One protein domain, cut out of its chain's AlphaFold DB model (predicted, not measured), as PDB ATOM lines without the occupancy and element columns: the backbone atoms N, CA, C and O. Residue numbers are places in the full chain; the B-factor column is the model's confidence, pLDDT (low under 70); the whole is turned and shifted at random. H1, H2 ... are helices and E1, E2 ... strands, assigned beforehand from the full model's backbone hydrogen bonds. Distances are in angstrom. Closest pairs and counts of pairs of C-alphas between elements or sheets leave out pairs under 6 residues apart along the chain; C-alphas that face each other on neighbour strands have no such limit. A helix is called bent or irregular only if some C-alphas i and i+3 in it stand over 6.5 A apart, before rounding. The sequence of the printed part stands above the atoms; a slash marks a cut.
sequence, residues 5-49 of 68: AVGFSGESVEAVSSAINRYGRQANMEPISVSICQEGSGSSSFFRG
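What this domain is: This is residues 5 to 49 of the 68 residues of an uncharacterized protein of Verrucomicrobiales bacterium (UniProt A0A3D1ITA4). A small, strongly twisted wall of three strands, E1, E3 and E2, has one helix, H1, packed on one face and no named helix on the other. The short E3 lies between E1 and the long, bent E2; at one end of the rod-like outline E2 follows H1 after Asn 28, and toward the other end lies the loop of the E2 and E3 hairpin, with Gly 42. The printed part has 45 residues, with one named helix and three named strands in the order E1, H1, E2, E3; the sheet order is E1, E3, E2, all antiparallel. The class is mixed, helices and strands, in two layers, a helix on one face of a sheet. The whole is only just compact, close to loose, with a radius of gyration of the C-alphas of 11.2 A and spans of 37 by 15 by 12 A.

Where its parts are: Find C-alpha 5 at (236.593, 257.923, 322.819); from there strand E1 runs through residues 5 to 10, 17.1 A from first to last C-alpha. Next look at C-alpha 13, at (231.310, 248.040, 336.955), where helix H1 begins; it holds residues 13 to 27 and measures 21.1 A. Strand E2, residues 29 to 39, is the longest strand at 26.8 A, and it bends by 70 degrees at residue 32. Strand E3, residues 46 to 49, covers 10.2 A and ends at C-alpha 49, at (232.685, 250.540, 329.045).

How they stand to each other: Begin with the sheet, where E3 is the inner strand and E1 and E2 are the edge strands. E1 and E3 are antiparallel at 163 degrees; look for N 8 and O 49, 2.8 A apart, within hydrogen-bond range. E3 and E2 are antiparallel at 150 degrees and form a hairpin; here N 39 and O 46 are 2.8 A apart, within hydrogen-bond range. H1 is on the sheet, and its closest C-alphas to E1 are those of Val 16 and Gly 10, 5.3 A apart. Toward E2 the closest C-alphas are those of Gly 24 and Glu 30, at 5.5 A, and toward E3 those of Val 16 and Gly 49, at 6.3 A. E1, H1 and E2 form a split strand-helix-strand unit, two strands running the same way with E3 between them in the sheet, and its crossover is right-handed. In H1 every O i to N i+4 pair is within hydrogen-bond range.

The domain as a whole: The two C-alphas farthest apart are those of Asn 28 and Gly 42, at 36.8 A. The printed part has no cut. The links E1 to H1 and H1 to E2 are tight, and the link E2 to E3, six residues, is short. The mean pLDDT of the printed part is 95.5, and no printed residue is under 70.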
ATOM      1  N   ALA A   5     237.455 259.031 322.422       96.69
ATOM      2  CA  ALA A   5     236.593 257.923 322.819       96.69
ATOM      3  C   ALA A   5     237.449 256.684 323.102       96.69
ATOM      4  O   ALA A   5     238.170 256.217 322.220       96.69
ATOM      5  N   VAL A   6     237.346 256.137 324.315       97.81
ATOM      6  CA  VAL A   6     238.186 255.023 324.779       97.81
ATOM      7  C   VAL A   6     237.323 253.885 325.308       97.81
ATOM      8  O   VAL A   6     236.347 254.105 326.029       97.81
ATOM      9  N   GLY A   7     237.687 252.659 324.930       97.69
ATOM     10  CA  GLY A   7     237.043 251.431 325.380       97.69
ATOM     11  C   GLY A   7     237.763 250.794 326.570       97.69
ATOM     12  O   GLY A   7     238.990 250.773 326.632       97.69
ATOM     13  N   PHE A   8     236.987 250.223 327.483       98.00
ATOM     14  CA  PHE A   8     237.444 249.562 328.700       98.00
ATOM     15  C   PHE A   8     236.709 248.233 328.880       98.00
ATOM     16  O   PHE A   8     235.564 248.082 328.454       98.00
ATOM     17  N   SER A   9     237.345 247.278 329.552       97.25
ATOM     18  CA  SER A   9     236.721 246.012 329.938       97.25
ATOM     19  C   SER A   9     237.146 245.604 331.342       97.25
ATOM     20  O   SER A   9     238.295 245.830 331.719       97.25
ATOM     21  N   GLY A  10     236.251 244.978 332.099       96.38
ATOM     22  CA  GLY A  10     236.542 244.512 333.452       96.38
ATOM     23  C   GLY A  10     235.526 243.499 333.964       96.38
ATOM     24  O   GLY A  10     234.490 243.266 333.346       96.38
ATOM     25  N   GLU A  11     235.826 242.893 335.108       95.00
ATOM     26  CA  GLU A  11     234.967 241.876 335.735       95.00
ATOM     27  C   GLU A  11     233.806 242.485 336.540       95.00
ATOM     28  O   GLU A  11     232.855 241.787 336.883       95.00
ATOM     29  N   SER A  12     233.845 243.794 336.806       95.62
ATOM     30  CA  SER A  12     232.782 244.529 337.494       95.62
ATOM     31  C   SER A  12     232.649 245.961 336.964       95.62
ATOM     32  O   SER A  12     233.555 246.487 336.306       95.62
ATOM     33  N   VAL A  13     231.530 246.620 337.282       96.56
ATOM     34  CA  VAL A  13     231.310 248.040 336.955       96.56
ATOM     35  C   VAL A  13     232.341 248.929 337.658       96.56
ATOM     36  O   VAL A  13     232.831 249.889 337.064       96.56
ATOM     37  N   GLU A  14     232.725 248.601 338.892       97.75
ATOM     38  CA  GLU A  14     233.742 249.326 339.661       97.75
ATOM     39  C   GLU A  14     235.120 249.233 339.004       97.75
ATOM     40  O   GLU A  14     235.825 250.239 338.924       97.75
ATOM     41  N   ALA A  15     235.495 248.056 338.489       97.88
ATOM     42  CA  ALA A  15     236.756 247.872 337.778       97.88
ATOM     43  C   ALA A  15     236.814 248.744 336.514       97.88
ATOM     44  O   ALA A  15     237.791 249.465 336.299       97.88
ATOM     45  N   VAL A  16     235.737 248.740 335.720       98.38
ATOM     46  CA  VAL A  16     235.615 249.582 334.517       98.38
ATOM     47  C   VAL A  16     235.639 251.071 334.879       98.38
ATOM     48  O   VAL A  16     236.386 251.839 334.277       98.38
ATOM     49  N   SER A  17     234.892 251.482 335.904       97.88
ATOM     50  CA  SER A  17     234.822 252.885 336.342       97.88
ATOM     51  C   SER A  17     236.164 253.389 336.880       97.88
ATOM     52  O   SER A  17     236.577 254.512 336.595       97.88
ATOM     53  N   SER A  18     236.887 252.546 337.624       97.94
ATOM     54  CA  SER A  18     238.230 252.857 338.117       97.94
ATOM     55  C   SER A  18     239.215 253.070 336.965       97.94
ATOM     56  O   SER A  18     239.994 254.025 336.986       97.94
ATOM     57  N   ALA A  19     239.140 252.237 335.921       98.12
ATOM     58  CA  ALA A  19     239.965 252.383 334.727       98.12
ATOM     59  C   ALA A  19     239.661 253.682 333.957       98.12
ATOM     60  O   ALA A  19     240.598 254.401 333.609       98.12
ATOM     61  N   ILE A  20     238.380 254.023 333.771       98.12
ATOM     62  CA  ILE A  20     237.936 255.281 333.140       98.12
ATOM     63  C   ILE A  20     238.506 256.493 333.887       98.12
ATOM     64  O   ILE A  20     239.140 257.356 333.283       98.12
ATOM     65  N   ASN A  21     238.352 256.532 335.213       96.38
ATOM     66  CA  ASN A  21     238.842 257.641 336.036       96.38
ATOM     67  C   ASN A  21     240.370 257.745 336.021       96.38
ATOM     68  O   ASN A  21     240.933 258.841 336.000       96.38
ATOM     69  N   ARG A  22     241.063 256.601 336.048       97.50
ATOM     70  CA  ARG A  22     242.526 256.563 335.974       97.50
ATOM     71  C   ARG A  22     243.022 257.114 334.643       97.50
ATOM     72  O   ARG A  22     243.968 257.894 334.651       97.50
ATOM     73  N   TYR A  23     242.380 256.719 333.547       97.12
ATOM     74  CA  TYR A  23     242.698 257.217 332.216       97.12
ATOM     75  C   TYR A  23     242.514 258.737 332.144       97.12
ATOM     76  O   TYR A  23     243.468 259.430 331.807       97.12
ATOM     77  N   GLY A  24     241.352 259.262 332.560       95.25
ATOM     78  CA  GLY A  24     241.085 260.706 332.538       95.25
ATOM     79  C   GLY A  24     242.151 261.510 333.288       95.25
ATOM     80  O   GLY A  24     242.749 262.431 332.736       95.25
ATOM     81  N   ARG A  25     242.518 261.071 334.501       94.44
ATOM     82  CA  ARG A  25     243.597 261.699 335.288       94.44
ATOM     83  C   ARG A  25     244.964 261.651 334.609       94.44
ATOM     84  O   ARG A  25     245.721 262.606 334.711       94.44
ATOM     85  N   GLN A  26     245.310 260.537 333.966       95.19
ATOM     86  CA  GLN A  26     246.601 260.388 333.284       95.19
ATOM     87  C   GLN A  26     246.673 261.204 331.992       95.19
ATOM     88  O   GLN A  26     247.751 261.667 331.632       95.19
ATOM     89  N   ALA A  27     245.539 261.377 331.315       93.31
ATOM     90  CA  ALA A  27     245.425 262.119 330.066       93.31
ATOM     91  C   ALA A  27     245.144 263.621 330.265       93.31
ATOM     92  O   ALA A  27     245.149 264.367 329.292       93.31
ATOM     93  N   ASN A  28     244.910 264.071 331.504       93.00
ATOM     94  CA  ASN A  28     244.420 265.417 331.821       93.00
ATOM     95  C   ASN A  28     243.088 265.743 331.112       93.00
ATOM     96  O   ASN A  28     242.899 266.808 330.520       93.00
ATOM     97  N   MET A  29     242.174 264.772 331.124       94.25
ATOM     98  CA  MET A  29     240.874 264.844 330.467       94.25
ATOM     99  C   MET A  29     239.749 264.438 331.417       94.25
ATOM    100  O   MET A  29     239.913 263.555 332.258       94.25
ATOM    101  N   GLU A  30     238.572 265.023 331.215       93.38
ATOM    102  CA  GLU A  30     237.362 264.699 331.970       93.38
ATOM    103  C   GLU A  30     236.393 263.864 331.126       93.38
ATOM    104  O   GLU A  30     236.158 264.187 329.955       93.38
ATOM    105  N   PRO A  31     235.802 262.792 331.680       94.62
ATOM    106  CA  PRO A  31     234.771 262.034 330.989       94.62
ATOM    107  C   PRO A  31     233.474 262.852 330.911       94.62
ATOM    108  O   PRO A  31     232.885 263.206 331.928       94.62
ATOM    109  N   ILE A  32     232.986 263.107 329.697       94.94
ATOM    110  CA  ILE A  32     231.716 263.817 329.447       94.94
ATOM    111  C   ILE A  32     230.546 262.869 329.180       94.94
ATOM    112  O   ILE A  32     229.383 263.255 329.277       94.94
ATOM    113  N   SER A  33     230.840 261.622 328.817       96.69
ATOM    114  CA  SER A  33     229.834 260.587 328.608       96.69
ATOM    115  C   SER A  33     230.444 259.218 328.855       96.69
ATOM    116  O   SER A  33     231.554 258.945 328.403       96.69
ATOM    117  N   VAL A  34     229.713 258.359 329.559       97.75
ATOM    118  CA  VAL A  34     230.121 256.983 329.847       97.75
ATOM    119  C   VAL A  34     228.928 256.063 329.627       97.75
ATOM    120  O   VAL A  34     227.832 256.327 330.118       97.75
ATOM    121  N   SER A  35     229.150 254.960 328.918       98.06
ATOM    122  CA  SER A  35     228.201 253.855 328.807       98.06
ATOM    123  C   SER A  35     228.895 252.565 329.210       98.06
ATOM    124  O   SER A  35     229.989 252.287 328.725       98.06
ATOM    125  N   ILE A  36     228.276 251.796 330.106       97.81
ATOM    126  CA  ILE A  36     228.774 250.492 330.550       97.81
ATOM    127  C   ILE A  36     227.668 249.465 330.335       97.81
ATOM    128  O   ILE A  36     226.542 249.658 330.794       97.81
ATOM    129  N   CYS A  37     227.995 248.368 329.662       97.00
ATOM    130  CA  CYS A  37     227.111 247.231 329.470       97.00
ATOM    131  C   CYS A  37     227.749 245.957 330.026       97.00
ATOM    132  O   CYS A  37     228.967 245.766 329.963       97.00
ATOM    133  N   GLN A  38     226.914 245.075 330.573       96.00
ATOM    134  CA  GLN A  38     227.317 243.699 330.819       96.00
ATOM    135  C   GLN A  38     227.213 242.926 329.506       96.00
ATOM    136  O   GLN A  38     226.192 242.983 328.819       96.00
ATOM    137  N   GLU A  39     228.260 242.187 329.180       94.50
ATOM    138  CA  GLU A  39     228.297 241.260 328.064       94.50
ATOM    139  C   GLU A  39     228.567 239.836 328.550       94.50
ATOM    140  O   GLU A  39     229.155 239.605 329.608       94.50
ATOM    141  N   GLY A  40     228.128 238.861 327.757       89.88
ATOM    142  CA  GLY A  40     228.165 237.455 328.147       89.88
ATOM    143  C   GLY A  40     227.123 237.102 329.212       89.88
ATOM    144  O   GLY A  40     226.299 237.916 329.622       89.88
ATOM    145  N   SER A  41     227.136 235.843 329.647       87.56
ATOM    146  CA  SER A  41     226.179 235.310 330.623       87.56
ATOM    147  C   SER A  41     226.813 234.199 331.455       87.56
ATOM    148  O   SER A  41     227.633 233.437 330.942       87.56
ATOM    149  N   GLY A  42     226.405 234.061 332.718       86.88
ATOM    150  CA  GLY A  42     226.948 233.038 333.615       86.88
ATOM    151  C   GLY A  42     228.434 233.263 333.904       86.88
ATOM    152  O   GLY A  42     228.862 234.392 334.118       86.88
ATOM    153  N   SER A  43     229.234 232.197 333.889       87.44
ATOM    154  CA  SER A  43     230.665 232.250 334.235       87.44
ATOM    155  C   SER A  43     231.541 233.034 333.251       87.44
ATOM    156  O   SER A  43     232.702 233.276 333.554       87.44
ATOM    157  N   SER A  44     231.019 233.419 332.082       88.69
ATOM    158  CA  SER A  44     231.741 234.225 331.091       88.69
ATOM    159  C   SER A  44     231.256 235.675 331.041       88.69
ATOM    160  O   SER A  44     231.455 236.339 330.023       88.69
ATOM    161  N   SER A  45     230.535 236.149 332.062       93.50
ATOM    162  CA  SER A  45     230.061 237.530 332.081       93.50
ATOM    163  C   SER A  45     231.190 238.508 332.391       93.50
ATOM    164  O   SER A  45     231.968 238.274 333.313       93.50
ATOM    165  N   PHE A  46     231.226 239.625 331.676       96.06
ATOM    166  CA  PHE A  46     232.152 240.731 331.900       96.06
ATOM    167  C   PHE A  46     231.458 242.055 331.573       96.06
ATOM    168  O   PHE A  46     230.348 242.074 331.045       96.06
ATOM    169  N   PHE A  47     232.099 243.173 331.884       97.81
ATOM    170  CA  PHE A  47     231.589 244.506 331.594       97.81
ATOM    171  C   PHE A  47     232.470 245.182 330.554       97.81
ATOM    172  O   PHE A  47     233.697 245.153 330.675       97.81
ATOM    173  N   ARG A  48     231.855 245.818 329.554       97.62
ATOM    174  CA  ARG A  48     232.532 246.772 328.668       97.62
ATOM    175  C   ARG A  48     232.038 248.173 328.947       97.62
ATOM    176  O   ARG A  48     230.842 248.389 329.113       97.62
ATOM    177  N   GLY A  49     232.967 249.117 328.969       97.75
ATOM    178  CA  GLY A  49     232.685 250.540 329.045       97.75
ATOM    179  C   GLY A  49     233.229 251.269 327.828       97.75
ATOM    180  O   GLY A  49     234.309 250.938 327.347       97.75
TER     181      GLY A  49